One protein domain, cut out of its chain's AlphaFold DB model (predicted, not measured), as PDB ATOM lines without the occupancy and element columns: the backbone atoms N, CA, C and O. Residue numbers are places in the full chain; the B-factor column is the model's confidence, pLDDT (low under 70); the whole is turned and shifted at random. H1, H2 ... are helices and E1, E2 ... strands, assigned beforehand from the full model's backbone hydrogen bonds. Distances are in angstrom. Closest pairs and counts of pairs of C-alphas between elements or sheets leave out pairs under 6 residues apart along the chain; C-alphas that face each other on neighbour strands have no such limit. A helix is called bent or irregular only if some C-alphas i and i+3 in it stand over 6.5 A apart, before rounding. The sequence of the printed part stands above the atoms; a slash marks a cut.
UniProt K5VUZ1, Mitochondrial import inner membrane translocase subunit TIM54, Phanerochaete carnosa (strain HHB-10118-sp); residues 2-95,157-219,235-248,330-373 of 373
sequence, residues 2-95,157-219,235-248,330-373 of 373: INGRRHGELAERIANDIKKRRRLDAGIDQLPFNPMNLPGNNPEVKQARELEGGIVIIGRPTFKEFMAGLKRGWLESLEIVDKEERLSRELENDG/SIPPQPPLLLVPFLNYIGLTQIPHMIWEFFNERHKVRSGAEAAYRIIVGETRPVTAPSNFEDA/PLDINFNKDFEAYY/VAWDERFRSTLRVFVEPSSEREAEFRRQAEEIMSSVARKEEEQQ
ATOM      1  N   ILE A   2     166.944 138.318  73.646       86.69
ATOM      2  CA  ILE A   2     166.459 137.958  72.309       86.69
ATOM      3  C   ILE A   2     165.379 136.898  72.510       86.69
ATOM      4  O   ILE A   2     165.679 135.829  73.028       86.69
ATOM      5  N   ASN A   3     164.144 137.202  72.115       86.31
ATOM      6  CA  ASN A   3     163.017 136.281  72.245       86.31
ATOM      7  C   ASN A   3     162.516 135.905  70.852       86.31
ATOM      8  O   ASN A   3     162.250 136.802  70.050       86.31
ATOM      9  N   GLY A   4     162.360 134.607  70.590       83.31
ATOM     10  CA  GLY A   4     161.595 134.106  69.448       83.31
ATOM     11  C   GLY A   4     160.118 134.019  69.825       83.31
ATOM     12  O   GLY A   4     159.781 133.470  70.873       83.31
ATOM     13  N   ARG A   5     159.227 134.591  69.009       88.31
ATOM     14  CA  ARG A   5     157.772 134.444  69.186       88.31
ATOM     15  C   ARG A   5     157.270 133.138  68.577       88.31
ATOM     16  O   ARG A   5     156.213 132.652  68.972       88.31
ATOM     17  N   ARG A   6     158.002 132.611  67.595       90.62
ATOM     18  CA  ARG A   6     157.684 131.394  66.844       90.62
ATOM     19  C   ARG A   6     158.876 130.455  66.799       90.62
ATOM     20  O   ARG A   6     160.014 130.886  66.972       90.62
ATOM     21  N   HIS A   7     158.585 129.192  66.507       92.00
ATOM     22  CA  HIS A   7     159.614 128.204  66.226       92.00
ATOM     23  C   HIS A   7     160.449 128.637  65.017       92.00
ATOM     24  O   HIS A   7     159.915 129.141  64.033       92.00
ATOM     25  N   GLY A   8     161.763 128.466  65.106       92.94
ATOM     26  CA  GLY A   8     162.720 128.783  64.045       92.94
ATOM     27  C   GLY A   8     163.131 130.255  63.942       92.94
ATOM     28  O   GLY A   8     164.199 130.533  63.401       92.94
ATOM     29  N   GLU A   9     162.371 131.199  64.505       94.38
ATOM     30  CA  GLU A   9     162.678 132.637  64.419       94.38
ATOM     31  C   GLU A   9     164.044 132.971  65.042       94.38
ATOM     32  O   GLU A   9     164.818 133.753  64.483       94.38
ATOM     33  N   LEU A  10     164.381 132.343  66.176       95.62
ATOM     34  CA  LEU A  10     165.679 132.537  66.824       95.62
ATOM     35  C   LEU A  10     166.819 131.989  65.959       95.62
ATOM     36  O   LEU A  10     167.841 132.657  65.802       95.62
ATOM     37  N   ALA A  11     166.632 130.803  65.371       96.00
ATOM     38  CA  ALA A  11     167.622 130.169  64.506       96.00
ATOM     39  C   ALA A  11     167.917 131.028  63.269       96.00
ATOM     40  O   ALA A  11     169.074 131.210  62.891       96.00
ATOM     41  N   GLU A  12     166.877 131.587  62.648       94.19
ATOM     42  CA  GLU A  12     167.016 132.489  61.504       94.19
ATOM     43  C   GLU A  12     167.734 133.783  61.876       94.19
ATOM     44  O   GLU A  12     168.661 134.198  61.181       94.19
ATOM     45  N   ARG A  13     167.345 134.399  62.996       95.12
ATOM     46  CA  ARG A  13     167.978 135.624  63.480       95.12
ATOM     47  C   ARG A  13     169.467 135.424  63.745       95.12
ATOM     48  O   ARG A  13     170.269 136.213  63.261       95.12
ATOM     49  N   ILE A  14     169.837 134.357  64.454       95.50
ATOM     50  CA  ILE A  14     171.240 134.037  64.754       95.50
ATOM     51  C   ILE A  14     172.023 133.785  63.464       95.50
ATOM     52  O   ILE A  14     173.110 134.333  63.292       95.50
ATOM     53  N   ALA A  15     171.464 133.005  62.535       95.31
ATOM     54  CA  ALA A  15     172.110 132.742  61.254       95.31
ATOM     55  C   ALA A  15     172.360 134.038  60.466       95.31
ATOM     56  O   ALA A  15     173.454 134.239  59.939       95.31
ATOM     57  N   ASN A  16     171.374 134.935  60.422       94.19
ATOM     58  CA  ASN A  16     171.481 136.220  59.737       94.19
ATOM     59  C   ASN A  16     172.478 137.165  60.423       94.19
ATOM     60  O   ASN A  16     173.258 137.814  59.731       94.19
ATOM     61  N   ASP A  17     172.506 137.209  61.758       93.31
ATOM     62  CA  ASP A  17     173.465 138.013  62.524       93.31
ATOM     63  C   ASP A  17     174.912 137.538  62.273       93.31
ATOM     64  O   ASP A  17     175.802 138.357  62.025       93.31
ATOM     65  N   ILE A  18     175.143 136.219  62.238       94.12
ATOM     66  CA  ILE A  18     176.451 135.631  61.904       94.12
ATOM     67  C   ILE A  18     176.835 135.935  60.455       94.12
ATOM     68  O   ILE A  18     177.953 136.381  60.201       94.12
ATOM     69  N   LYS A  19     175.926 135.733  59.495       93.12
ATOM     70  CA  LYS A  19     176.187 136.045  58.080       93.12
ATOM     71  C   LYS A  19     176.511 137.518  57.886       93.12
ATOM     72  O   LYS A  19     177.470 137.838  57.195       93.12
ATOM     73  N   LYS A  20     175.760 138.412  58.531       91.88
ATOM     74  CA  LYS A  20     176.014 139.853  58.505       91.88
ATOM     75  C   LYS A  20     177.410 140.175  59.030       91.88
ATOM     76  O   LYS A  20     178.134 140.929  58.393       91.88
ATOM     77  N   ARG A  21     177.818 139.569  60.148       89.75
ATOM     78  CA  ARG A  21     179.176 139.723  60.683       89.75
ATOM     79  C   ARG A  21     180.235 139.229  59.699       89.75
ATOM     80  O   ARG A  21     181.137 139.981  59.367       89.75
ATOM     81  N   ARG A  22     180.073 138.022  59.154       90.81
ATOM     82  CA  ARG A  22     180.994 137.465  58.150       90.81
ATOM     83  C   ARG A  22     181.099 138.348  56.901       90.81
ATOM     84  O   ARG A  22     182.180 138.466  56.339       90.81
ATOM     85  N   ARG A  23     180.001 138.977  56.467       90.38
ATOM     86  CA  ARG A  23     179.990 139.924  55.338       90.38
ATOM     87  C   ARG A  23     180.746 141.214  55.648       90.38
ATOM     88  O   ARG A  23     181.443 141.709  54.766       90.38
ATOM     89  N   LEU A  24     180.624 141.734  56.872       89.31
ATOM     90  CA  LEU A  24     181.401 142.885  57.343       89.31
ATOM     91  C   LEU A  24     182.896 142.542  57.419       89.31
ATOM     92  O   LEU A  24     183.715 143.293  56.899       89.31
ATOM     93  N   ASP A  25     183.240 141.384  57.987       86.75
ATOM     94  CA  ASP A  25     184.627 140.919  58.118       86.75
ATOM     95  C   ASP A  25     185.269 140.649  56.743       86.75
ATOM     96  O   ASP A  25     186.452 140.911  56.537       86.75
ATOM     97  N   ALA A  26     184.479 140.176  55.772       87.62
ATOM     98  CA  ALA A  26     184.896 140.008  54.379       87.62
ATOM     99  C   ALA A  26     184.936 141.325  53.575       87.62
ATOM    100  O   ALA A  26     185.308 141.306  52.403       87.62
ATOM    101  N   GLY A  27     184.528 142.457  54.162       86.06
ATOM    102  CA  GLY A  27     184.486 143.760  53.493       86.06
ATOM    103  C   GLY A  27     183.432 143.881  52.387       86.06
ATOM    104  O   GLY A  27     183.510 144.797  51.572       86.06
ATOM    105  N   ILE A  28     182.459 142.963  52.335       87.19
ATOM    106  CA  ILE A  28     181.356 142.987  51.359       87.19
ATOM    107  C   ILE A  28     180.345 144.068  51.749       87.19
ATOM    108  O   ILE A  28     179.894 144.839  50.905       87.19
ATOM    109  N   ASP A  29     180.000 144.121  53.036       85.75
ATOM    110  CA  ASP A  29     179.134 145.156  53.587       85.75
ATOM    111  C   ASP A  29     179.984 146.221  54.285       85.75
ATOM    112  O   ASP A  29     180.981 145.918  54.941       85.75
ATOM    113  N   GLN A  30     179.567 147.481  54.185       79.00
ATOM    114  CA  GLN A  30     180.183 148.577  54.928       79.00
ATOM    115  C   GLN A  30     179.429 148.805  56.238       79.00
ATOM    116  O   GLN A  30     178.195 148.754  56.279       79.00
ATOM    117  N   LEU A  31     180.168 149.079  57.319       75.88
ATOM    118  CA  LEU A  31     179.558 149.512  58.573       75.88
ATOM    119  C   LEU A  31     178.757 150.797  58.310       75.88
ATOM    120  O   LEU A  31     179.277 151.710  57.665       75.88
ATOM    121  N   PRO A  32     177.507 150.897  58.797       73.56
ATOM    122  CA  PRO A  32     176.733 152.116  58.637       73.56
ATOM    123  C   PRO A  32     177.514 153.273  59.260       73.56
ATOM    124  O   PRO A  32     177.900 153.205  60.429       73.56
ATOM    125  N   PHE A  33     177.771 154.316  58.466       67.50
ATOM    126  CA  PHE A  33     178.473 155.507  58.929       67.50
ATOM    127  C   PHE A  33     177.687 156.117  60.088       67.50
ATOM    128  O   PHE A  33     176.599 156.659  59.893       67.50
ATOM    129  N   ASN A  34     178.222 155.994  61.301       67.81
ATOM    130  CA  ASN A  34     177.615 156.562  62.491       67.81
ATOM    131  C   ASN A  34     178.373 157.859  62.816       67.81
ATOM    132  O   ASN A  34     179.496 157.788  63.312       67.81
ATOM    133  N   PRO A  35     177.808 159.052  62.540       64.00
ATOM    134  CA  PRO A  35     178.505 160.326  62.749       64.00
ATOM    135  C   PRO A  35     178.784 160.625  64.231       64.00
ATOM    136  O   PRO A  35     179.516 161.558  64.548       64.00
ATOM    137  N   MET A  36     178.209 159.841  65.147       63.47
ATOM    138  CA  MET A  36     178.365 159.983  66.588       63.47
ATOM    139  C   MET A  36     179.167 158.793  67.135       63.47
ATOM    140  O   MET A  36     178.615 157.810  67.627       63.47
ATOM    141  N   ASN A  37     180.494 158.868  67.021       59.38
ATOM    142  CA  ASN A  37     181.399 157.927  67.678       59.38
ATOM    143  C   ASN A  37     181.425 158.219  69.181       59.38
ATOM    144  O   ASN A  37     182.262 158.971  69.676       59.38
ATOM    145  N   LEU A  38     180.471 157.639  69.911       70.38
ATOM    146  CA  LEU A  38     180.513 157.601  71.368       70.38
ATOM    147  C   LEU A  38     181.751 156.798  71.824       70.38
ATOM    148  O   LEU A  38     182.064 155.767  71.213       70.38
ATOM    149  N   PRO A  39     182.451 157.224  72.892       63.06
ATOM    150  CA  PRO A  39     183.549 156.449  73.461       63.06
ATOM    151  C   PRO A  39     183.039 155.056  73.867       63.06
ATOM    152  O   PRO A  39     182.068 154.935  74.610       63.06
ATOM    153  N   GLY A  40     183.671 154.003  73.334       65.12
ATOM    154  CA  GLY A  40     183.286 152.600  73.555       65.12
ATOM    155  C   GLY A  40     182.553 151.910  72.395       65.12
ATOM    156  O   GLY A  40     182.306 150.712  72.482       65.12
ATOM    157  N   ASN A  41     182.248 152.607  71.292       70.94
ATOM    158  CA  ASN A  41     181.581 152.009  70.124       70.94
ATOM    159  C   ASN A  41     182.550 151.397  69.081       70.94
ATOM    160  O   ASN A  41     182.179 151.219  67.923       70.94
ATOM    161  N   ASN A  42     183.798 151.095  69.465       81.06
ATOM    162  CA  ASN A  42     184.732 150.388  68.583       81.06
ATOM    163  C   ASN A  42     184.251 148.926  68.417       81.06
ATOM    164  O   ASN A  42     184.045 148.258  69.439       81.06
ATOM    165  N   PRO A  43     184.067 148.409  67.183       80.88
ATOM    166  CA  PRO A  43     183.662 147.021  66.951       80.88
ATOM    167  C   PRO A  43     184.559 145.994  67.656       80.88
ATOM    168  O   PRO A  43     184.044 145.007  68.178       80.88
ATOM    169  N   GLU A  44     185.865 146.248  67.754       84.12
ATOM    170  CA  GLU A  44     186.810 145.342  68.423       84.12
ATOM    171  C   GLU A  44     186.564 145.260  69.933       84.12
ATOM    172  O   GLU A  44     186.539 144.177  70.512       84.12
ATOM    173  N   VAL A  45     186.307 146.402  70.577       86.75
ATOM    174  CA  VAL A  45     185.991 146.467  72.015       86.75
ATOM    175  C   VAL A  45     184.655 145.787  72.292       86.75
ATOM    176  O   VAL A  45     184.510 145.075  73.284       86.75
ATOM    177  N   LYS A  46     183.677 145.963  71.396       85.31
ATOM    178  CA  LYS A  46     182.390 145.272  71.492       85.31
ATOM    179  C   LYS A  46     182.569 143.757  71.385       85.31
ATOM    180  O   LYS A  46     182.004 143.036  72.199       85.31
ATOM    181  N   GLN A  47     183.385 143.288  70.443       85.56
ATOM    182  CA  GLN A  47     183.711 141.871  70.308       85.56
ATOM    183  C   GLN A  47     184.431 141.329  71.545       85.56
ATOM    184  O   GLN A  47     184.056 140.268  72.031       85.56
ATOM    185  N   ALA A  48     185.426 142.041  72.075       88.00
ATOM    186  CA  ALA A  48     186.127 141.626  73.288       88.00
ATOM    187  C   ALA A  48     185.159 141.490  74.475       88.00
ATOM    188  O   ALA A  48     185.179 140.480  75.172       88.00
ATOM    189  N   ARG A  49     184.240 142.451  74.634       87.94
ATOM    190  CA  ARG A  49     183.202 142.414  75.673       87.94
ATOM    191  C   ARG A  49     182.193 141.285  75.471       87.94
ATOM    192  O   ARG A  49     181.715 140.713  76.444       87.94
ATOM    193  N   GLU A  50     181.841 140.979  74.225       88.31
ATOM    194  CA  GLU A  50     180.986 139.834  73.901       88.31
ATOM    195  C   GLU A  50     181.672 138.514  74.270       88.31
ATOM    196  O   GLU A  50     181.014 137.662  74.854       88.31
ATOM    197  N   LEU A  51     182.972 138.372  73.980       90.44
ATOM    198  CA  LEU A  51     183.774 137.180  74.288       90.44
ATOM    199  C   LEU A  51     184.039 136.989  75.785       90.44
ATOM    200  O   LEU A  51     184.062 135.852  76.247       90.44
ATOM    201  N   GLU A  52     184.259 138.081  76.522       88.44
ATOM    202  CA  GLU A  52     184.380 138.074  77.987       88.44
ATOM    203  C   GLU A  52     183.032 137.777  78.660       88.44
ATOM    204  O   GLU A  52     182.974 137.158  79.721       88.44
ATOM    205  N   GLY A  53     181.941 138.213  78.028       89.38
ATOM    206  CA  GLY A  53     180.586 137.900  78.447       89.38
ATOM    207  C   GLY A  53     180.202 136.437  78.214       89.38
ATOM    208  O   GLY A  53     181.011 135.565  77.918       89.38
ATOM    209  N   GLY A  54     178.906 136.162  78.337       92.19
ATOM    210  CA  GLY A  54     178.349 134.832  78.123       92.19
ATOM    211  C   GLY A  54     176.977 134.890  77.466       92.19
ATOM    212  O   GLY A  54     176.244 135.871  77.609       92.19
ATOM    213  N   ILE A  55     176.612 133.823  76.758       95.94
ATOM    214  CA  ILE A  55     175.272 133.655  76.189       95.94
ATOM    215  C   ILE A  55     174.460 132.766  77.122       95.94
ATOM    216  O   ILE A  55     174.798 131.607  77.342       95.94
ATOM    217  N   VAL A  56     173.351 133.292  77.638       96.75
ATOM    218  CA  VAL A  56     172.419 132.526  78.472       96.75
ATOM    219  C   VAL A  56     171.325 131.925  77.598       96.75
ATOM    220  O   VAL A  56     170.556 132.651  76.968       96.75
ATOM    221  N   ILE A  57     171.246 130.598  77.578       96.56
ATOM    222  CA  ILE A  57     170.260 129.826  76.822       96.56
ATOM    223  C   ILE A  57     169.292 129.183  77.812       96.56
ATOM    224  O   ILE A  57     169.698 128.444  78.707       96.56
ATOM    225  N   ILE A  58     168.000 129.467  77.651       95.56
ATOM    226  CA  ILE A  58     166.958 129.040  78.586       95.56
ATOM    227  C   ILE A  58     166.088 127.976  77.921       95.56
ATOM    228  O   ILE A  58     165.294 128.271  77.024       95.56
ATOM    229  N   GLY A  59     166.217 126.737  78.390       94.25
ATOM    230  CA  GLY A  59     165.445 125.594  77.917       94.25
ATOM    231  C   GLY A  59     166.000 124.902  76.666       94.25
ATOM    232  O   GLY A  59     166.790 125.434  75.893       94.25
ATOM    233  N   ARG A  60     165.541 123.667  76.462       94.88
ATOM    234  CA  ARG A  60     165.906 122.813  75.326       94.88
ATOM    235  C   ARG A  60     165.528 123.365  73.938       94.88
ATOM    236  O   ARG A  60     166.382 123.302  73.054       94.88
ATOM    237  N   PRO A  61     164.315 123.905  73.695       94.94
ATOM    238  CA  PRO A  61     163.948 124.353  72.348       94.94
ATOM    239  C   PRO A  61     164.817 125.524  71.871       94.94
ATOM    240  O   PRO A  61     165.253 125.535  70.724       94.94
ATOM    241  N   THR A  62     165.152 126.461  72.766       95.94
ATOM    242  CA  THR A  62     166.035 127.591  72.435       95.94
ATOM    243  C   THR A  62     167.459 127.122  72.152       95.94
ATOM    244  O   THR A  62     168.095 127.657  71.251       95.94
ATOM    245  N   PHE A  63     167.939 126.086  72.850       96.56
ATOM    246  CA  PHE A  63     169.232 125.467  72.565       96.56
ATOM    247  C   PHE A  63     169.272 124.816  71.175       96.56
ATOM    248  O   PHE A  63     170.218 125.054  70.425       96.56
ATOM    249  N   LYS A  64     168.230 124.062  70.788       96.94
ATOM    250  CA  LYS A  64     168.119 123.491  69.430       96.94
ATOM    251  C   LYS A  64     168.147 124.584  68.361       96.94
ATOM    252  O   LYS A  64     168.917 124.488  67.408       96.94
ATOM    253  N   GLU A  65     167.360 125.645  68.541       97.19
ATOM    254  CA  GLU A  65     167.326 126.774  67.606       97.19
ATOM    255  C   GLU A  65     168.650 127.539  67.551       97.19
ATOM    256  O   GLU A  65     169.110 127.881  66.463       97.19
ATOM    257  N   PHE A  66     169.291 127.766  68.700       97.00
ATOM    258  CA  PHE A  66     170.590 128.427  68.771       97.00
ATOM    259  C   PHE A  66     171.647 127.658  67.980       97.00
ATOM    260  O   PHE A  66     172.314 128.231  67.121       97.00
ATOM    261  N   MET A  67     171.752 126.350  68.213       96.94
ATOM    262  CA  MET A  67     172.732 125.496  67.543       96.94
ATOM    263  C   MET A  67     172.438 125.340  66.046       96.94
ATOM    264  O   MET A  67     173.357 125.402  65.229       96.94
ATOM    265  N   ALA A  68     171.162 125.227  65.660       96.94
ATOM    266  CA  ALA A  68     170.756 125.226  64.256       96.94
ATOM    267  C   ALA A  68     171.097 126.555  63.564       96.94
ATOM    268  O   ALA A  68     171.622 126.549  62.452       96.94
ATOM    269  N   GLY A  69     170.848 127.687  64.227       96.62
ATOM    270  CA  GLY A  69     171.207 129.016  63.736       96.62
ATOM    271  C   GLY A  69     172.717 129.217  63.617       96.62
ATOM    272  O   GLY A  69     173.184 129.760  62.618       96.62
ATOM    273  N   LEU A  70     173.486 128.722  64.589       96.19
ATOM    274  CA  LEU A  70     174.947 128.761  64.583       96.19
ATOM    275  C   LEU A  70     175.514 127.935  63.419       96.19
ATOM    276  O   LEU A  70     176.290 128.458  62.619       96.19
ATOM    277  N   LYS A  71     175.074 126.674  63.275       95.44
ATOM    278  CA  LYS A  71     175.454 125.789  62.158       95.44
ATOM    279  C   LYS A  71     175.129 126.450  60.823       95.44
ATOM    280  O   LYS A  71     176.000 126.581  59.966       95.44
ATOM    281  N   ARG A  72     173.902 126.955  60.686       95.06
ATOM    282  CA  ARG A  72     173.427 127.651  59.493       95.06
ATOM    283  C   ARG A  72     174.262 128.890  59.158       95.06
ATOM    284  O   ARG A  72     174.674 129.058  58.016       95.06
ATOM    285  N   GLY A  73     174.530 129.751  60.137       94.56
ATOM    286  CA  GLY A  73     175.257 131.005  59.937       94.56
ATOM    287  C   GLY A  73     176.702 130.813  59.466       94.56
ATOM    288  O   GLY A  73     177.198 131.615  58.670       94.56
ATOM    289  N   TRP A  74     177.368 129.747  59.920       94.06
ATOM    290  CA  TRP A  74     178.758 129.445  59.561       94.06
ATOM    291  C   TRP A  74     178.910 128.547  58.326       94.06
ATOM    292  O   TRP A  74     179.932 128.650  57.648       94.06
ATOM    293  N   LEU A  75     177.937 127.678  58.028       91.50
ATOM    294  CA  LEU A  75     177.991 126.776  56.869       91.50
ATOM    295  C   LEU A  75     177.353 127.347  55.605       91.50
ATOM    296  O   LEU A  75     177.860 127.092  54.517       91.50
ATOM    297  N   GLU A  76     176.250 128.087  55.720       90.69
ATOM    298  CA  GLU A  76     175.569 128.607  54.536       90.69
ATOM    299  C   GLU A  76     176.362 129.741  53.867       90.69
ATOM    300  O   GLU A  76     177.219 130.406  54.471       90.69
ATOM    301  N   SER A  77     176.014 129.974  52.601       88.50
ATOM    302  CA  SER A  77     176.535 131.051  51.767       88.50
ATOM    303  C   SER A  77     176.285 132.435  52.375       88.50
ATOM    304  O   SER A  77     175.281 132.675  53.058       88.50
ATOM    305  N   LEU A  78     177.187 133.373  52.071       88.38
ATOM    306  CA  LEU A  78     177.090 134.791  52.444       88.38
ATOM    307  C   LEU A  78     176.112 135.580  51.573       88.38
ATOM    308  O   LEU A  78     175.898 136.769  51.813       88.38
ATOM    309  N   GLU A  79     175.537 134.946  50.556       86.06
ATOM    310  CA  GLU A  79     174.521 135.551  49.706       86.06
ATOM    311  C   GLU A  79     173.315 136.002  50.531       86.06
ATOM    312  O   GLU A  79     172.777 135.248  51.350       86.06
ATOM    313  N   ILE A  80     172.894 137.249  50.304       82.06
ATOM    314  CA  ILE A  80     171.646 137.764  50.856       82.06
ATOM    315  C   ILE A  80     170.533 137.090  50.071       82.06
ATOM    316  O   ILE A  80     170.224 137.451  48.938       82.06
ATOM    317  N   VAL A  81     169.980 136.053  50.681       82.00
ATOM    318  CA  VAL A  81     168.804 135.371  50.177       82.00
ATOM    319  C   VAL A  81     167.587 136.064  50.755       82.00
ATOM    320  O   VAL A  81     167.267 135.864  51.929       82.00
ATOM    321  N   ASP A  82     166.897 136.844  49.930       86.06
ATOM    322  CA  ASP A  82     165.561 137.295  50.280       86.06
ATOM    323  C   ASP A  82     164.576 136.128  50.094       86.06
ATOM    324  O   ASP A  82     164.301 135.665  48.982       86.06
ATOM    325  N   LYS A  83     164.096 135.587  51.218       87.88
ATOM    326  CA  LYS A  83     163.119 134.490  51.230       87.88
ATOM    327  C   LYS A  83     161.792 134.926  50.622       87.88
ATOM    328  O   LYS A  83     161.116 134.089  50.028       87.88
ATOM    329  N   GLU A  84     161.430 136.200  50.771       89.06
ATOM    330  CA  GLU A  84     160.201 136.745  50.205       89.06
ATOM    331  C   GLU A  84     160.310 136.801  48.685       89.06
ATOM    332  O   GLU A  84     159.396 136.352  48.005       89.06
ATOM    333  N   GLU A  85     161.453 137.224  48.142       90.06
ATOM    334  CA  GLU A  85     161.676 137.246  46.691       90.06
ATOM    335  C   GLU A  85     161.729 135.835  46.080       90.06
ATOM    336  O   GLU A  85     161.167 135.579  45.015       90.06
ATOM    337  N   ARG A  86     162.379 134.871  46.751       90.25
ATOM    338  CA  ARG A  86     162.357 133.472  46.284       90.25
ATOM    339  C   ARG A  86     160.939 132.914  46.275       90.25
ATOM    340  O   ARG A  86     160.531 132.293  45.297       90.25
ATOM    341  N   LEU A  87     160.186 133.170  47.343       92.06
ATOM    342  CA  LEU A  87     158.804 132.733  47.446       92.06
ATOM    343  C   LEU A  87     157.916 133.427  46.408       92.06
ATOM    344  O   LEU A  87     157.078 132.759  45.815       92.06
ATOM    345  N   SER A  88     158.100 134.723  46.144       90.25
ATOM    346  CA  SER A  88     157.285 135.440  45.159       90.25
ATOM    347  C   SER A  88     157.461 134.841  43.771       90.25
ATOM    348  O   SER A  88     156.465 134.517  43.132       90.25
ATOM    349  N   ARG A  89     158.706 134.564  43.360       91.62
ATOM    350  CA  ARG A  89     159.007 133.894  42.086       91.62
ATOM    351  C   ARG A  89     158.360 132.510  41.993       91.62
ATOM    352  O   ARG A  89     157.864 132.132  40.939       91.62
ATOM    353  N   GLU A  90     158.350 131.739  43.080       92.56
ATOM    354  CA  GLU A  90     157.666 130.438  43.108       92.56
ATOM    355  C   GLU A  90     156.141 130.577  42.995       92.56
ATOM    356  O   GLU A  90     155.508 129.818  42.266       92.56
ATOM    357  N   LEU A  91     155.539 131.542  43.700       91.31
ATOM    358  CA  LEU A  91     154.085 131.729  43.718       91.31
ATOM    359  C   LEU A  91     153.540 132.390  42.445       91.31
ATOM    360  O   LEU A  91     152.374 132.157  42.115       91.31
ATOM    361  N   GLU A  92     154.354 133.189  41.751       89.12
ATOM    362  CA  GLU A  92     154.058 133.749  40.427       89.12
ATOM    363  C   GLU A  92     153.921 132.643  39.373       89.12
ATOM    364  O   GLU A  92     153.020 132.701  38.544       89.12
ATOM    365  N   ASN A  93     154.738 131.590  39.459       89.19
ATOM    366  CA  ASN A  93     154.720 130.471  38.510       89.19
ATOM    367  C   ASN A  93     153.617 129.426  38.779       89.19
ATOM    368  O   ASN A  93     153.439 128.508  37.984       89.19
ATOM    369  N   ASP A  94     152.889 129.524  39.896       87.50
ATOM    370  CA  ASP A  94     151.873 128.537  40.304       87.50
ATOM    371  C   ASP A  94     150.507 128.745  39.611       87.50
ATOM    372  O   ASP A  94     149.582 127.964  39.812       87.50
ATOM    373  N   GLY A  95     150.328 129.829  38.847       85.38
ATOM    374  CA  GLY A  95     149.140 130.084  38.016       85.38
ATOM    375  C   GLY A  95     147.795 130.222  38.748       85.38
ATOM    376  O   GLY A  95     146.756 130.439  38.134       85.38
ATOM    377  N   SER A 157     188.040 127.257  60.014       89.06
ATOM    378  CA  SER A 157     187.960 127.404  61.466       89.06
ATOM    379  C   SER A 157     186.963 128.496  61.848       89.06
ATOM    380  O   SER A 157     186.820 129.513  61.169       89.06
ATOM    381  N   ILE A 158     186.245 128.265  62.945       91.31
ATOM    382  CA  ILE A 158     185.265 129.207  63.481       91.31
ATOM    383  C   ILE A 158     185.989 130.101  64.497       91.31
ATOM    384  O   ILE A 158     186.765 129.583  65.303       91.31
ATOM    385  N   PRO A 159     185.782 131.431  64.473       92.19
ATOM    386  CA  PRO A 159     186.382 132.320  65.461       92.19
ATOM    387  C   PRO A 159     185.866 131.995  66.869       92.19
ATOM    388  O   PRO A 159     184.756 131.461  66.996       92.19
ATOM    389  N   PRO A 160     186.625 132.349  67.925       92.12
ATOM    390  CA  PRO A 160     186.229 132.075  69.302       92.12
ATOM    391  C   PRO A 160     184.808 132.577  69.559       92.12
ATOM    392  O   PRO A 160     184.437 133.671  69.130       92.12
ATOM    393  N   GLN A 161     184.007 131.744  70.216       94.44
ATOM    394  CA  GLN A 161     182.637 132.063  70.590       94.44
ATOM    395  C   GLN A 161     182.570 132.328  72.095       94.44
ATOM    396  O   GLN A 161     183.345 131.738  72.853       94.44
ATOM    397  N   PRO A 162     181.646 133.189  72.544       95.56
ATOM    398  CA  PRO A 162     181.416 133.376  73.966       95.56
ATOM    399  C   PRO A 162     180.921 132.078  74.625       95.56
ATOM    400  O   PRO A 162     180.212 131.289  73.987       95.56
ATOM    401  N   PRO A 163     181.264 131.844  75.901       96.25
ATOM    402  CA  PRO A 163     180.784 130.691  76.649       96.25
ATOM    403  C   PRO A 163     179.254 130.689  76.795       96.25
ATOM    404  O   PRO A 163     178.604 131.729  76.930       96.25
ATOM    405  N   LEU A 164     178.676 129.490  76.778       96.94
ATOM    406  CA  LEU A 164     177.242 129.241  76.871       96.94
ATOM    407  C   LEU A 164     176.861 128.858  78.302       96.94
ATOM    408  O   LEU A 164     177.461 127.973  78.904       96.94
ATOM    409  N   LEU A 165     175.823 129.478  78.851       96.69
ATOM    410  CA  LEU A 165     175.172 129.016  80.071       96.69
ATOM    411  C   LEU A 165     173.861 128.335  79.690       96.69
ATOM    412  O   LEU A 165     172.964 128.974  79.142       96.69
ATOM    413  N   LEU A 166     173.737 127.056  80.029       96.25
ATOM    414  CA  LEU A 166     172.524 126.278  79.801       96.25
ATOM    415  C   LEU A 166     171.662 126.296  81.067       96.25
ATOM    416  O   LEU A 166     172.027 125.712  82.087       96.25
ATOM    417  N   VAL A 167     170.521 126.981  81.006       95.94
ATOM    418  CA  VAL A 167     169.585 127.108  82.128       95.94
ATOM    419  C   VAL A 167     168.380 126.211  81.884       95.94
ATOM    420  O   VAL A 167     167.650 126.417  80.903       95.94
ATOM    421  N   PRO A 168     168.142 125.200  82.738       93.94
ATOM    422  CA  PRO A 168     167.041 124.288  82.527       93.94
ATOM    423  C   PRO A 168     165.703 125.002  82.718       93.94
ATOM    424  O   PRO A 168     165.473 125.677  83.717       93.94
ATOM    425  N   PHE A 169     164.807 124.829  81.751       93.06
ATOM    426  CA  PHE A 169     163.465 125.395  81.795       93.06
ATOM    427  C   PHE A 169     162.462 124.416  81.196       93.06
ATOM    428  O   PHE A 169     162.658 123.922  80.082       93.06
ATOM    429  N   LEU A 170     161.399 124.157  81.951       91.75
ATOM    430  CA  LEU A 170     160.256 123.350  81.560       91.75
ATOM    431  C   LEU A 170     158.999 124.188  81.766       91.75
ATOM    432  O   LEU A 170     158.821 124.800  82.819       91.75
ATOM    433  N   ASN A 171     158.137 124.214  80.753       88.31
ATOM    434  CA  ASN A 171     156.828 124.837  80.845       88.31
ATOM    435  C   ASN A 171     155.759 123.774  80.598       88.31
ATOM    436  O   ASN A 171     155.639 123.259  79.486       88.31
ATOM    437  N   TYR A 172     154.999 123.445  81.637       91.88
ATOM    438  CA  TYR A 172     153.864 122.541  81.533       91.88
ATOM    439  C   TYR A 172     152.712 123.240  80.809       91.88
ATOM    440  O   TYR A 172     152.129 124.193  81.317       91.88
ATOM    441  N   ILE A 173     152.377 122.761  79.609       88.31
ATOM    442  CA  ILE A 173     151.296 123.316  78.790       88.31
ATOM    443  C   ILE A 173     150.241 122.237  78.540       88.31
ATOM    444  O   ILE A 173     150.538 121.163  78.019       88.31
ATOM    445  N   GLY A 174     148.983 122.561  78.845       89.06
ATOM    446  CA  GLY A 174     147.815 121.738  78.528       89.06
ATOM    447  C   GLY A 174     147.051 121.248  79.757       89.06
ATOM    448  O   GLY A 174     147.588 121.165  80.858       89.06
ATOM    449  N   LEU A 175     145.778 120.893  79.552       92.38
ATOM    450  CA  LEU A 175     144.868 120.494  80.634       92.38
ATOM    451  C   LEU A 175     145.365 119.264  81.407       92.38
ATOM    452  O   LEU A 175     145.235 119.208  82.625       92.38
ATOM    453  N   THR A 176     145.987 118.305  80.717       92.50
ATOM    454  CA  THR A 176     146.540 117.092  81.340       92.50
ATOM    455  C   THR A 176     147.729 117.380  82.255       92.50
ATOM    456  O   THR A 176     148.041 116.561  83.110       92.50
ATOM    457  N   GLN A 177     148.382 118.536  82.093       94.12
ATOM    458  CA  GLN A 177     149.562 118.934  82.860       94.12
ATOM    459  C   GLN A 177     149.225 119.881  84.027       94.12
ATOM    460  O   GLN A 177     150.114 120.225  84.802       94.12
ATOM    461  N   ILE A 178     147.953 120.267  84.212       95.38
ATOM    462  CA  ILE A 178     147.515 121.135  85.323       95.38
ATOM    463  C   ILE A 178     147.963 120.610  86.701       95.38
ATOM    464  O   ILE A 178     148.434 121.421  87.498       95.38
ATOM    465  N   PRO A 179     147.896 119.296  87.010       96.19
ATOM    466  CA  PRO A 179     148.394 118.796  88.291       96.19
ATOM    467  C   PRO A 179     149.882 119.099  88.514       96.19
ATOM    468  O   PRO A 179     150.264 119.516  89.606       96.19
ATOM    469  N   HIS A 180     150.710 118.966  87.470       94.81
ATOM    470  CA  HIS A 180     152.129 119.319  87.529       94.81
ATOM    471  C   HIS A 180     152.336 120.827  87.696       94.81
ATOM    472  O   HIS A 180     153.182 121.228  88.488       94.81
ATOM    473  N   MET A 181     151.529 121.664  87.032       94.81
ATOM    474  CA  MET A 181     151.577 123.123  87.203       94.81
ATOM    475  C   MET A 181     151.288 123.543  88.650       94.81
ATOM    476  O   MET A 181     152.025 124.345  89.216       94.81
ATOM    477  N   ILE A 182     150.238 122.984  89.264       95.94
ATOM    478  CA  ILE A 182     149.878 123.275  90.662       95.94
ATOM    479  C   ILE A 182     150.986 122.790  91.599       95.94
ATOM    480  O   ILE A 182     151.396 123.515  92.503       95.94
ATOM    481  N   TRP A 183     151.495 121.577  91.372       95.88
ATOM    482  CA  TRP A 183     152.589 121.031  92.168       95.88
ATOM    483  C   TRP A 183     153.849 121.898  92.093       95.88
ATOM    484  O   TRP A 183     154.467 122.173  93.122       95.88
ATOM    485  N   GLU A 184     154.230 122.346  90.897       93.50
ATOM    486  CA  GLU A 184     155.379 123.230  90.715       93.50
ATOM    487  C   GLU A 184     155.190 124.580  91.390       93.50
ATOM    488  O   GLU A 184     156.140 125.049  92.010       93.50
ATOM    489  N   PHE A 185     153.995 125.170  91.311       94.38
ATOM    490  CA  PHE A 185     153.686 126.464  91.922       94.38
ATOM    491  C   PHE A 185     153.942 126.470  93.437       94.38
ATOM    492  O   PHE A 185     154.513 127.412  93.981       94.38
ATOM    493  N   PHE A 186     153.598 125.388  94.141       96.56
ATOM    494  CA  PHE A 186     153.897 125.275  95.575       96.56
ATOM    495  C   PHE A 186     155.356 124.895  95.872       96.56
ATOM    496  O   PHE A 186     155.820 125.064  97.001       96.56
ATOM    497  N   ASN A 187     156.097 124.415  94.871       95.25
ATOM    498  CA  ASN A 187     157.460 123.914  95.019       95.25
ATOM    499  C   ASN A 187     158.507 124.741  94.257       95.25
ATOM    500  O   ASN A 187     159.589 124.233  93.981       95.25
ATOM    501  N   GLU A 188     158.267 126.021  93.967       93.25
ATOM    502  CA  GLU A 188     159.147 126.858  93.124       93.25
ATOM    503  C   GLU A 188     160.572 127.079  93.661       93.25
ATOM    504  O   GLU A 188     161.453 127.519  92.920       93.25
ATOM    505  N   ARG A 189     160.847 126.732  94.926       94.94
ATOM    506  CA  ARG A 189     162.165 126.910  95.568       94.94
ATOM    507  C   ARG A 189     163.315 126.328  94.743       94.94
ATOM    508  O   ARG A 189     164.380 126.934  94.677       94.94
ATOM    509  N   HIS A 190     163.103 125.182  94.096       93.19
ATOM    510  CA  HIS A 190     164.129 124.557  93.259       93.19
ATOM    511  C   HIS A 190     164.420 125.362  91.980       93.19
ATOM    512  O   HIS A 190     165.571 125.422  91.559       93.19
ATOM    513  N   LYS A 191     163.420 126.036  91.394       92.25
ATOM    514  CA  LYS A 191     163.602 126.907  90.221       92.25
ATOM    515  C   LYS A 191     164.393 128.158  90.583       92.25
ATOM    516  O   LYS A 191     165.323 128.518  89.869       92.25
ATOM    517  N   VAL A 192     164.063 128.777  91.721       93.69
ATOM    518  CA  VAL A 192     164.804 129.937  92.246       93.69
ATOM    519  C   VAL A 192     166.254 129.557  92.533       93.69
ATOM    520  O   VAL A 192     167.165 130.270  92.122       93.69
ATOM    521  N   ARG A 193     166.473 128.403  93.175       94.69
ATOM    522  CA  ARG A 193     167.814 127.870  93.430       94.69
ATOM    523  C   ARG A 193     168.590 127.630  92.134       94.69
ATOM    524  O   ARG A 193     169.699 128.130  92.017       94.69
ATOM    525  N   SER A 194     167.989 126.956  91.154       93.31
ATOM    526  CA  SER A 194     168.598 126.721  89.837       93.31
ATOM    527  C   SER A 194     168.980 128.033  89.137       93.31
ATOM    528  O   SER A 194     170.085 128.161  88.616       93.31
ATOM    529  N   GLY A 195     168.113 129.052  89.189       94.81
ATOM    530  CA  GLY A 195     168.411 130.382  88.653       94.81
ATOM    531  C   GLY A 195     169.547 131.101  89.390       94.81
ATOM    532  O   GLY A 195     170.396 131.720  88.749       94.81
ATOM    533  N   ALA A 196     169.598 130.996  90.720       95.81
ATOM    534  CA  ALA A 196     170.669 131.574  91.531       95.81
ATOM    535  C   ALA A 196     172.018 130.881  91.281       95.81
ATOM    536  O   ALA A 196     173.027 131.558  91.094       95.81
ATOM    537  N   GLU A 197     172.033 129.549  91.208       95.12
ATOM    538  CA  GLU A 197     173.219 128.757  90.862       95.12
ATOM    539  C   GLU A 197     173.702 129.094  89.446       95.12
ATOM    540  O   GLU A 197     174.888 129.316  89.227       95.12
ATOM    541  N   ALA A 198     172.784 129.226  88.488       95.56
ATOM    542  CA  ALA A 198     173.097 129.642  87.129       95.56
ATOM    543  C   ALA A 198     173.734 131.046  87.072       95.56
ATOM    544  O   ALA A 198     174.740 131.233  86.389       95.56
ATOM    545  N   ALA A 199     173.199 132.017  87.820       95.31
ATOM    546  CA  ALA A 199     173.786 133.353  87.924       95.31
ATOM    547  C   ALA A 199     175.177 133.321  88.574       95.31
ATOM    548  O   ALA A 199     176.103 133.974  88.095       95.31
ATOM    549  N   TYR A 200     175.341 132.518  89.624       95.31
ATOM    550  CA  TYR A 200     176.618 132.338  90.302       95.31
ATOM    551  C   TYR A 200     177.696 131.758  89.371       95.31
ATOM    552  O   TYR A 200     178.812 132.271  89.347       95.31
ATOM    553  N   ARG A 201     177.351 130.784  88.516       95.12
ATOM    554  CA  ARG A 201     178.270 130.237  87.496       95.12
ATOM    555  C   ARG A 201     178.792 131.305  86.529       95.12
ATOM    556  O   ARG A 201     179.973 131.290  86.196       95.12
ATOM    557  N   ILE A 202     177.944 132.254  86.114       94.12
ATOM    558  CA  ILE A 202     178.369 133.383  85.262       94.12
ATOM    559  C   ILE A 202     179.358 134.273  86.013       94.12
ATOM    560  O   ILE A 202     180.378 134.659  85.454       94.12
ATOM    561  N   ILE A 203     179.044 134.605  87.267       93.38
ATOM    562  CA  ILE A 203     179.835 135.538  88.076       93.38
ATOM    563  C   ILE A 203     181.234 134.975  88.359       93.38
ATOM    564  O   ILE A 203     182.213 135.708  88.263       93.38
ATOM    565  N   VAL A 204     181.337 133.682  88.684       94.44
ATOM    566  CA  VAL A 204     182.633 133.031  88.945       94.44
ATOM    567  C   VAL A 204     183.417 132.785  87.649       94.44
ATOM    568  O   VAL A 204     184.652 132.830  87.642       94.44
ATOM    569  N   GLY A 205     182.708 132.557  86.539       93.50
ATOM    570  CA  GLY A 205     183.283 132.529  85.196       93.50
ATOM    571  C   GLY A 205     184.040 131.246  84.837       93.50
ATOM    572  O   GLY A 205     184.811 131.243  83.878       93.50
ATOM    573  N   GLU A 206     183.857 130.155  85.587       95.12
ATOM    574  CA  GLU A 206     184.506 128.880  85.272       95.12
ATOM    575  C   GLU A 206     183.838 128.217  84.058       95.12
ATOM    576  O   GLU A 206     182.614 128.072  83.990       95.12
ATOM    577  N   THR A 207     184.647 127.831  83.068       95.81
ATOM    578  CA  THR A 207     184.162 127.282  81.795       95.81
ATOM    579  C   THR A 207     184.941 126.044  81.390       95.81
ATOM    580  O   THR A 207     186.139 125.936  81.651       95.81
ATOM    581  N   ARG A 208     184.274 125.133  80.678       94.69
ATOM    582  CA  ARG A 208     184.902 123.971  80.031       94.69
ATOM    583  C   ARG A 208     184.481 123.848  78.561       94.69
ATOM    584  O   ARG A 208     183.450 124.408  78.190       94.69
ATOM    585  N   PRO A 209     185.229 123.118  77.716       94.69
ATOM    586  CA  PRO A 209     184.784 122.774  76.364       94.69
ATOM    587  C   PRO A 209     183.477 121.968  76.367       94.69
ATOM    588  O   PRO A 209     183.209 121.214  77.307       94.69
ATOM    589  N   VAL A 210     182.680 122.122  75.307       92.69
ATOM    590  CA  VAL A 210     181.451 121.334  75.107       92.69
ATOM    591  C   VAL A 210     181.783 119.858  74.883       92.69
ATOM    592  O   VAL A 210     182.605 119.523  74.030       92.69
ATOM    593  N   THR A 211     181.071 118.975  75.583       91.06
ATOM    594  CA  THR A 211     181.158 117.525  75.385       91.06
ATOM    595  C   THR A 211     180.157 117.091  74.315       91.06
ATOM    596  O   THR A 211     178.941 117.089  74.531       91.06
ATOM    597  N   ALA A 212     180.681 116.716  73.149       84.44
ATOM    598  CA  ALA A 212     179.936 116.204  72.003       84.44
ATOM    599  C   ALA A 212     180.314 114.739  71.722       84.44
ATOM    600  O   ALA A 212     181.438 114.343  72.032       84.44
ATOM    601  N   PRO A 213     179.417 113.921  71.143       77.25
ATOM    602  CA  PRO A 213     179.743 112.544  70.828       77.25
ATOM    603  C   PRO A 213     180.756 112.497  69.683       77.25
ATOM    604  O   PRO A 213     180.684 113.263  68.721       77.25
ATOM    605  N   SER A 214     181.705 111.573  69.803       68.19
ATOM    606  CA  SER A 214     182.856 111.409  68.912       68.19
ATOM    607  C   SER A 214     182.467 111.144  67.456       68.19
ATOM    608  O   SER A 214     183.185 111.581  66.566       68.19
ATOM    609  N   ASN A 215     181.319 110.494  67.230       61.09
ATOM    610  CA  ASN A 215     180.896 109.947  65.938       61.09
ATOM    611  C   ASN A 215     179.670 110.684  65.365       61.09
ATOM    612  O   ASN A 215     178.656 110.062  65.057       61.09
ATOM    613  N   PHE A 216     179.728 112.012  65.237       57.66
ATOM    614  CA  PHE A 216     178.809 112.736  64.346       57.66
ATOM    615  C   PHE A 216     179.324 112.616  62.901       57.66
ATOM    616  O   PHE A 216     179.747 113.596  62.299       57.66
ATOM    617  N   GLU A 217     179.346 111.403  62.351       46.78
ATOM    618  CA  GLU A 217     179.334 111.270  60.892       46.78
ATOM    619  C   GLU A 217     177.909 111.601  60.437       46.78
ATOM    620  O   GLU A 217     176.942 111.147  61.057       46.78
ATOM    621  N   ASP A 218     177.772 112.464  59.427       45.16
ATOM    622  CA  ASP A 218     176.495 112.802  58.799       45.16
ATOM    623  C   ASP A 218     175.854 111.504  58.286       45.16
ATOM    624  O   ASP A 218     176.157 111.023  57.197       45.16
ATOM    625  N   ALA A 219     175.018 110.889  59.121       41.19
ATOM    626  CA  ALA A 219     174.346 109.648  58.796       41.19
ATOM    627  C   ALA A 219     173.305 109.930  57.712       41.19
ATOM    628  O   ALA A 219     172.166 110.313  57.997       41.19
ATOM    629  N   PRO A 235     177.116 112.530  80.831       71.56
ATOM    630  CA  PRO A 235     176.057 113.411  80.364       71.56
ATOM    631  C   PRO A 235     176.594 114.327  79.255       71.56
ATOM    632  O   PRO A 235     177.316 115.287  79.511       71.56
ATOM    633  N   LEU A 236     176.228 114.032  78.007       87.75
ATOM    634  CA  LEU A 236     176.553 114.886  76.864       87.75
ATOM    635  C   LEU A 236     175.791 116.213  76.950       87.75
ATOM    636  O   LEU A 236     174.562 116.213  77.068       87.75
ATOM    637  N   ASP A 237     176.481 117.339  76.765       91.81
ATOM    638  CA  ASP A 237     175.851 118.671  76.737       91.81
ATOM    639  C   ASP A 237     174.817 118.782  75.608       91.81
ATOM    640  O   ASP A 237     173.787 119.444  75.728       91.81
ATOM    641  N   ILE A 238     175.041 118.049  74.517       92.00
ATOM    642  CA  ILE A 238     174.115 117.944  73.383       92.00
ATOM    643  C   ILE A 238     172.768 117.332  73.801       92.00
ATOM    644  O   ILE A 238     171.739 117.610  73.183       92.00
ATOM    645  N   ASN A 239     172.724 116.558  74.887       91.69
ATOM    646  CA  ASN A 239     171.503 115.985  75.457       91.69
ATOM    647  C   ASN A 239     170.876 116.849  76.564       91.69
ATOM    648  O   ASN A 239     169.928 116.401  77.206       91.69
ATOM    649  N   PHE A 240     171.338 118.092  76.753       93.81
ATOM    650  CA  PHE A 240     170.777 119.048  77.710       93.81
ATOM    651  C   PHE A 240     169.240 119.046  77.713       93.81
ATOM    652  O   PHE A 240     168.624 119.387  76.706       93.81
ATOM    653  N   ASN A 241     168.617 118.673  78.834       92.81
ATOM    654  CA  ASN A 241     167.160 118.631  79.007       92.81
ATOM    655  C   ASN A 241     166.387 117.833  77.942       92.81
ATOM    656  O   ASN A 241     165.234 118.156  77.648       92.81
ATOM    657  N   LYS A 242     166.977 116.785  77.361       93.38
ATOM    658  CA  LYS A 242     166.268 115.916  76.409       93.38
ATOM    659  C   LYS A 242     164.998 115.306  77.022       93.38
ATOM    660  O   LYS A 242     163.969 115.250  76.359       93.38
ATOM    661  N   ASP A 243     165.039 114.958  78.306       92.25
ATOM    662  CA  ASP A 243     163.903 114.367  79.029       92.25
ATOM    663  C   ASP A 243     162.682 115.298  79.088       92.25
ATOM    664  O   ASP A 243     161.542 114.845  79.174       92.25
ATOM    665  N   PHE A 244     162.892 116.614  78.981       92.69
ATOM    666  CA  PHE A 244     161.807 117.597  79.013       92.69
ATOM    667  C   PHE A 244     160.944 117.558  77.748       92.69
ATOM    668  O   PHE A 244     159.796 118.001  77.770       92.69
ATOM    669  N   GLU A 245     161.463 117.001  76.653       91.94
ATOM    670  CA  GLU A 245     160.732 116.848  75.393       91.94
ATOM    671  C   GLU A 245     159.565 115.851  75.526       91.94
ATOM    672  O   GLU A 245     158.589 115.946  74.783       91.94
ATOM    673  N   ALA A 246     159.596 114.960  76.529       92.06
ATOM    674  CA  ALA A 246     158.491 114.050  76.843       92.06
ATOM    675  C   ALA A 246     157.214 114.780  77.299       92.06
ATOM    676  O   ALA A 246     156.112 114.247  77.170       92.06
ATOM    677  N   TYR A 247     157.344 116.012  77.801       92.56
ATOM    678  CA  TYR A 247     156.217 116.835  78.244       92.56
ATOM    679  C   TYR A 247     155.613 117.692  77.128       92.56
ATOM    680  O   TYR A 247     154.692 118.475  77.379       92.56
ATOM    681  N   TYR A 248     156.097 117.563  75.890       91.12
ATOM    682  CA  TYR A 248     155.483 118.247  74.760       91.12
ATOM    683  C   TYR A 248     154.070 117.713  74.532       91.12
ATOM    684  O   TYR A 248     153.782 116.524  74.679       91.12
ATOM    685  N   VAL A 330     169.992 117.940  68.300       94.25
ATOM    686  CA  VAL A 330     170.616 119.268  68.258       94.25
ATOM    687  C   VAL A 330     171.595 119.296  67.086       94.25
ATOM    688  O   VAL A 330     172.459 118.427  66.978       94.25
ATOM    689  N   ALA A 331     171.466 120.301  66.222       94.12
ATOM    690  CA  ALA A 331     172.354 120.480  65.084       94.12
ATOM    691  C   ALA A 331     173.806 120.677  65.554       94.12
ATOM    692  O   ALA A 331     174.106 121.634  66.265       94.12
ATOM    693  N   TRP A 332     174.703 119.784  65.140       92.44
ATOM    694  CA  TRP A 332     176.118 119.821  65.509       92.44
ATOM    695  C   TRP A 332     177.015 119.961  64.273       92.44
ATOM    696  O   TRP A 332     176.649 119.542  63.170       92.44
ATOM    697  N   ASP A 333     178.164 120.599  64.470       92.00
ATOM    698  CA  ASP A 333     179.265 120.737  63.517       92.00
ATOM    699  C   ASP A 333     180.557 120.494  64.298       92.00
ATOM    700  O   ASP A 333     180.729 121.017  65.401       92.00
ATOM    701  N   GLU A 334     181.469 119.701  63.745       91.00
ATOM    702  CA  GLU A 334     182.691 119.303  64.438       91.00
ATOM    703  C   GLU A 334     183.606 120.493  64.766       91.00
ATOM    704  O   GLU A 334     184.275 120.508  65.801       91.00
ATOM    705  N   ARG A 335     183.538 121.569  63.971       91.38
ATOM    706  CA  ARG A 335     184.276 122.822  64.224       91.38
ATOM    707  C   ARG A 335     183.842 123.524  65.517       91.38
ATOM    708  O   ARG A 335     184.556 124.392  66.027       91.38
ATOM    709  N   PHE A 336     182.686 123.165  66.075       92.75
ATOM    710  CA  PHE A 336     182.228 123.686  67.361       92.75
ATOM    711  C   PHE A 336     182.949 123.070  68.555       92.75
ATOM    712  O   PHE A 336     183.027 123.725  69.592       92.75
ATOM    713  N   ARG A 337     183.522 121.868  68.419       90.88
ATOM    714  CA  ARG A 337     184.135 121.135  69.536       90.88
ATOM    715  C   ARG A 337     185.271 121.910  70.206       90.88
ATOM    716  O   ARG A 337     185.353 121.952  71.427       90.88
ATOM    717  N   SER A 338     186.121 122.562  69.415       88.38
ATOM    718  CA  SER A 338     187.237 123.374  69.921       88.38
ATOM    719  C   SER A 338     186.833 124.789  70.337       88.38
ATOM    720  O   SER A 338     187.601 125.476  71.009       88.38
ATOM    721  N   THR A 339     185.663 125.248  69.896       93.12
ATOM    722  CA  THR A 339     185.309 126.673  69.891       93.12
ATOM    723  C   THR A 339     184.258 127.008  70.943       93.12
ATOM    724  O   THR A 339     184.327 128.067  71.565       93.12
ATOM    725  N   LEU A 340     183.287 126.118  71.157       95.19
ATOM    726  CA  LEU A 340     182.225 126.322  72.130       95.19
ATOM    727  C   LEU A 340     182.674 125.898  73.527       95.19
ATOM    728  O   LEU A 340     183.232 124.820  73.741       95.19
ATOM    729  N   ARG A 341     182.360 126.755  74.491       95.69
ATOM    730  CA  ARG A 341     182.582 126.525  75.916       95.69
ATOM    731  C   ARG A 341     181.268 126.645  76.666       95.69
ATOM    732  O   ARG A 341     180.375 127.357  76.218       95.69
ATOM    733  N   VAL A 342     181.155 125.971  77.801       96.06
ATOM    734  CA  VAL A 342     179.977 125.996  78.673       96.06
ATOM    735  C   VAL A 342     180.396 126.391  80.080       96.06
ATOM    736  O   VAL A 342     181.439 125.945  80.561       96.06
ATOM    737  N   PHE A 343     179.591 127.230  80.734       96.38
ATOM    738  CA  PHE A 343     179.768 127.553  82.148       96.38
ATOM    739  C   PHE A 343     179.447 126.343  83.019       96.38
ATOM    740  O   PHE A 343     178.388 125.725  82.878       96.38
ATOM    741  N   VAL A 344     180.346 126.037  83.946       95.38
ATOM    742  CA  VAL A 344     180.210 124.908  84.872       95.38
ATOM    743  C   VAL A 344     180.041 125.381  86.298       95.38
ATOM    744  O   VAL A 344     180.254 126.548  86.619       95.38
ATOM    745  N   GLU A 345     179.602 124.460  87.150       94.31
ATOM    746  CA  GLU A 345     179.684 124.670  88.587       94.31
ATOM    747  C   GLU A 345     181.153 124.861  88.977       94.31
ATOM    748  O   GLU A 345     181.989 124.059  88.552       94.31
ATOM    749  N   PRO A 346     181.473 125.945  89.699       93.31
ATOM    750  CA  PRO A 346     182.853 126.257  89.993       93.31
ATOM    751  C   PRO A 346     183.461 125.227  90.942       93.31
ATOM    752  O   PRO A 346     182.814 124.742  91.871       93.31
ATOM    753  N   SER A 347     184.728 124.910  90.712       94.75
ATOM    754  CA  SER A 347     185.520 124.083  91.614       94.75
ATOM    755  C   SER A 347     185.702 124.779  92.965       94.75
ATOM    756  O   SER A 347     185.767 126.006  93.049       94.75
ATOM    757  N   SER A 348     185.832 124.006  94.045       93.75
ATOM    758  CA  SER A 348     186.021 124.554  95.398       93.75
ATOM    759  C   SER A 348     187.238 125.480  95.504       93.75
ATOM    760  O   SER A 348     187.212 126.460  96.251       93.75
ATOM    761  N   GLU A 349     188.291 125.199  94.735       93.44
ATOM    762  CA  GLU A 349     189.474 126.053  94.610       93.44
ATOM    763  C   GLU A 349     189.110 127.400  93.982       93.44
ATOM    764  O   GLU A 349     189.396 128.451  94.562       93.44
ATOM    765  N   ARG A 350     188.397 127.377  92.850       92.25
ATOM    766  CA  ARG A 350     187.972 128.589  92.152       92.25
ATOM    767  C   ARG A 350     187.006 129.431  92.979       92.25
ATOM    768  O   ARG A 350     187.100 130.658  92.979       92.25
ATOM    769  N   GLU A 351     186.104 128.795  93.718       92.12
ATOM    770  CA  GLU A 351     185.221 129.486  94.656       92.12
ATOM    771  C   GLU A 351     185.998 130.185  95.774       92.12
ATOM    772  O   GLU A 351     185.697 131.329  96.123       92.12
ATOM    773  N   ALA A 352     186.998 129.510  96.347       93.69
ATOM    774  CA  ALA A 352     187.829 130.077  97.400       93.69
ATOM    775  C   ALA A 352     188.644 131.273  96.887       93.69
ATOM    776  O   ALA A 352     188.740 132.290  97.577       93.69
ATOM    777  N   GLU A 353     189.191 131.184  95.671       94.19
ATOM    778  CA  GLU A 353     189.850 132.308  94.997       94.19
ATOM    779  C   GLU A 353     188.898 133.486  94.794       94.19
ATOM    780  O   GLU A 353     189.226 134.614  95.162       94.19
ATOM    781  N   PHE A 354     187.708 133.224  94.249       92.94
ATOM    782  CA  PHE A 354     186.715 134.259  93.986       92.94
ATOM    783  C   PHE A 354     186.288 134.978  95.274       92.94
ATOM    784  O   PHE A 354     186.212 136.205  95.302       92.94
ATOM    785  N   ARG A 355     186.076 134.239  96.371       93.31
ATOM    786  CA  ARG A 355     185.749 134.832  97.679       93.31
ATOM    787  C   ARG A 355     186.874 135.715  98.213       93.31
ATOM    788  O   ARG A 355     186.590 136.822  98.659       93.31
ATOM    789  N   ARG A 356     188.133 135.279  98.108       95.50
ATOM    790  CA  ARG A 356     189.294 136.094  98.512       95.50
ATOM    791  C   ARG A 356     189.384 137.389  97.710       95.50
ATOM    792  O   ARG A 356     189.589 138.448  98.293       95.50
ATOM    793  N   GLN A 357     189.184 137.315  96.395       93.81
ATOM    794  CA  GLN A 357     189.162 138.499  95.531       93.81
ATOM    795  C   GLN A 357     188.020 139.450  95.906       93.81
ATOM    796  O   GLN A 357     188.221 140.660  95.986       93.81
ATOM    797  N   ALA A 358     186.827 138.917  96.179       92.69
ATOM    798  CA  ALA A 358     185.689 139.720  96.609       92.69
ATOM    799  C   ALA A 358     185.946 140.414  97.961       92.69
ATOM    800  O   ALA A 358     185.644 141.599  98.103       92.69
ATOM    801  N   GLU A 359     186.537 139.714  98.933       95.81
ATOM    802  CA  GLU A 359     186.933 140.280 100.231       95.81
ATOM    803  C   GLU A 359     187.985 141.387 100.077       95.81
ATOM    804  O   GLU A 359     187.852 142.454 100.681       95.81
ATOM    805  N   GLU A 360     188.991 141.180  99.224       96.56
ATOM    806  CA  GLU A 360     190.011 142.185  98.923       96.56
ATOM    807  C   GLU A 360     189.386 143.442  98.301       96.56
ATOM    808  O   GLU A 360     189.620 144.552  98.786       96.56
ATOM    809  N   ILE A 361     188.520 143.278  97.297       94.94
ATOM    810  CA  ILE A 361     187.821 144.393  96.648       94.94
ATOM    811  C   ILE A 361     186.958 145.146  97.662       94.94
ATOM    812  O   ILE A 361     187.073 146.370  97.746       94.94
ATOM    813  N   MET A 362     186.148 144.451  98.467       94.12
ATOM    814  CA  MET A 362     185.312 145.100  99.484       94.12
ATOM    815  C   MET A 362     186.149 145.855 100.519       94.12
ATOM    816  O   MET A 362     185.816 146.988 100.861       94.12
ATOM    817  N   SER A 363     187.277 145.287 100.957       95.88
ATOM    818  CA  SER A 363     188.195 145.976 101.871       95.88
ATOM    819  C   SER A 363     188.827 147.223 101.237       95.88
ATOM    820  O   SER A 363     188.997 148.242 101.904       95.88
ATOM    821  N   SER A 364     189.127 147.180  99.933       96.06
ATOM    822  CA  SER A 364     189.686 148.317  99.196       96.06
ATOM    823  C   SER A 364     188.672 149.448  99.002       96.06
ATOM    824  O   SER A 364     189.045 150.618  99.039       96.06
ATOM    825  N   VAL A 365     187.394 149.105  98.815       94.81
ATOM    826  CA  VAL A 365     186.299 150.074  98.697       94.81
ATOM    827  C   VAL A 365     186.051 150.744 100.045       94.81
ATOM    828  O   VAL A 365     186.037 151.968 100.093       94.81
ATOM    829  N   ALA A 366     185.978 149.975 101.137       94.19
ATOM    830  CA  ALA A 366     185.797 150.523 102.484       94.19
ATOM    831  C   ALA A 366     186.907 151.521 102.864       94.19
ATOM    832  O   ALA A 366     186.618 152.614 103.336       94.19
ATOM    833  N   ARG A 367     188.177 151.202 102.564       95.19
ATOM    834  CA  ARG A 367     189.302 152.132 102.789       95.19
ATOM    835  C   ARG A 367     189.173 153.429 101.988       95.19
ATOM    836  O   ARG A 367     189.452 154.499 102.509       95.19
ATOM    837  N   LYS A 368     188.734 153.347 100.729       94.88
ATOM    838  CA  LYS A 368     188.516 154.536  99.888       94.88
ATOM    839  C   LYS A 368     187.356 155.397 100.383       94.88
ATOM    840  O   LYS A 368     187.398 156.608 100.196       94.88
ATOM    841  N   GLU A 369     186.325 154.788 100.962       93.25
ATOM    842  CA  GLU A 369     185.205 155.515 101.569       93.25
ATOM    843  C   GLU A 369     185.625 156.209 102.871       93.25
ATOM    844  O   GLU A 369     185.237 157.353 103.089       93.25
ATOM    845  N   GLU A 370     186.465 155.567 103.689       93.94
ATOM    846  CA  GLU A 370     187.062 156.180 104.886       93.94
ATOM    847  C   GLU A 370     187.991 157.354 104.542       93.94
ATOM    848  O   GLU A 370     187.980 158.359 105.240       93.94
ATOM    849  N   GLU A 371     188.760 157.274 103.451       91.62
ATOM    850  CA  GLU A 371     189.618 158.375 102.979       91.62
ATOM    851  C   GLU A 371     188.835 159.571 102.398       91.62
ATOM    852  O   GLU A 371     189.412 160.642 102.197       91.62
ATOM    853  N   GLN A 372     187.543 159.401 102.092       87.19
ATOM    854  CA  GLN A 372     186.678 160.453 101.536       87.19
ATOM    855  C   GLN A 372     185.808 161.169 102.582       87.19
ATOM    856  O   GLN A 372     185.188 162.180 102.236       87.19
ATOM    857  N   GLN A 373     185.745 160.666 103.820       76.81
ATOM    858  CA  GLN A 373     185.067 161.306 104.960       76.81
ATOM    859  C   GLN A 373     186.051 162.136 105.782       76.81
ATOM    860  O   GLN A 373     185.622 163.214 106.260       76.81
TER     861      GLN A 373
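AT A GLANCE: This is residues 2 to 95, 157 to 219, 235 to 248 and 330 to 373 of the 373 residues of the protein "Mitochondrial import inner membrane translocase subunit TIM54" of Phanerochaete carnosa (strain HHB-10118-sp) (UniProt K5VUZ1). Two small strand pairs, E1 with E2 and E3 with E4, make a core where E2 and E4 come side by side, with H3 packed on one face of E1 and E2 and H6 on the other. H1 runs along H3 away from E1 and E2, while residues 82 to 95 with H4 and residues 356 to 373 of H8 and the tail stick out as two arms. The printed part has 215 residues in the order H1 H2 E1 H3 H4 E2 H5 H6 E3 H7 E4 H8; E1 and E2 are parallel, E3 and E4 antiparallel. It is mostly helix and loose, with a radius of gyration of the C-alphas of 22.2 A and spans of 80 by 57 by 37 A.

HOW THE PARTS SIT: E1, residues 55 to 58, and E2, residues 164 to 167, are parallel neighbours at 23 degrees, with N 57 and O 165 2.8 A apart, within hydrogen-bond range. E3, residues 207 to 209, and E4, residues 341 to 343, are antiparallel at 145 degrees, with N 342 and O 208 2.8 A apart. The closest C-alphas of E2 and E4, Leu 164 and Val 342, are 4.6 A apart. For H3, residues 60 to 75, and E1 they are Phe 63 and Ile 57, 6.2 A; for H6, residues 189 to 204, and E2, Ala 198 and Val 167, 6.6 A. H1, residues 9 to 25, touches H3, closest at the C-alphas of Ala 15 and Gly 73, 3.8 A, at a shallow tilt of 30 degrees, the same way. H7, residues 242 to 247, only just touches H3, with 3 pairs of C-alphas within 8 A, closest Lys 242 and Arg 60, 7.0 A. H8, residues 348 to 370, only just touches H6, with 3 pairs, closest Phe 354 and Val 204, 6.6 A, about perpendicular at 75 degrees. H2, residues 43 to 52, H4, residues 83 to 92, and H5, residues 175 to 186, touch no helix. Each O i to N i+4 pair is within hydrogen-bond range in H1, H2, H3, H4, H6 and H8, against 6 of 8 in H5 and 0 of 2 in H7, where 3 of 3 O i to N i+3 pairs are.

IN THESE COORDINATES: H1 begins at C-alpha 9 (162.678, 132.637, 64.419) and is 24.3 A long. H3 and H6 are each 22.4 A, H5 18.1 A. H5 is irregular: C-alphas 176 and 179 are 7.4 A apart. H8, 33.0 A, ends at C-alpha 370 (187.062, 156.180, 104.886).

THE WHOLE: The C-alphas farthest apart are those of Gly 95 and Gln 373, 82.1 A. Three cuts leave gaps between C-alphas of 45.4 A from 95 to 157, 22.0 A from 219 to 235 and 16.5 A from 248 to 330. The link from H1 to H2 is long, with 17 residues. Residues 33 to 37, 39 to 40 and 214 to 219 have pLDDT under 70.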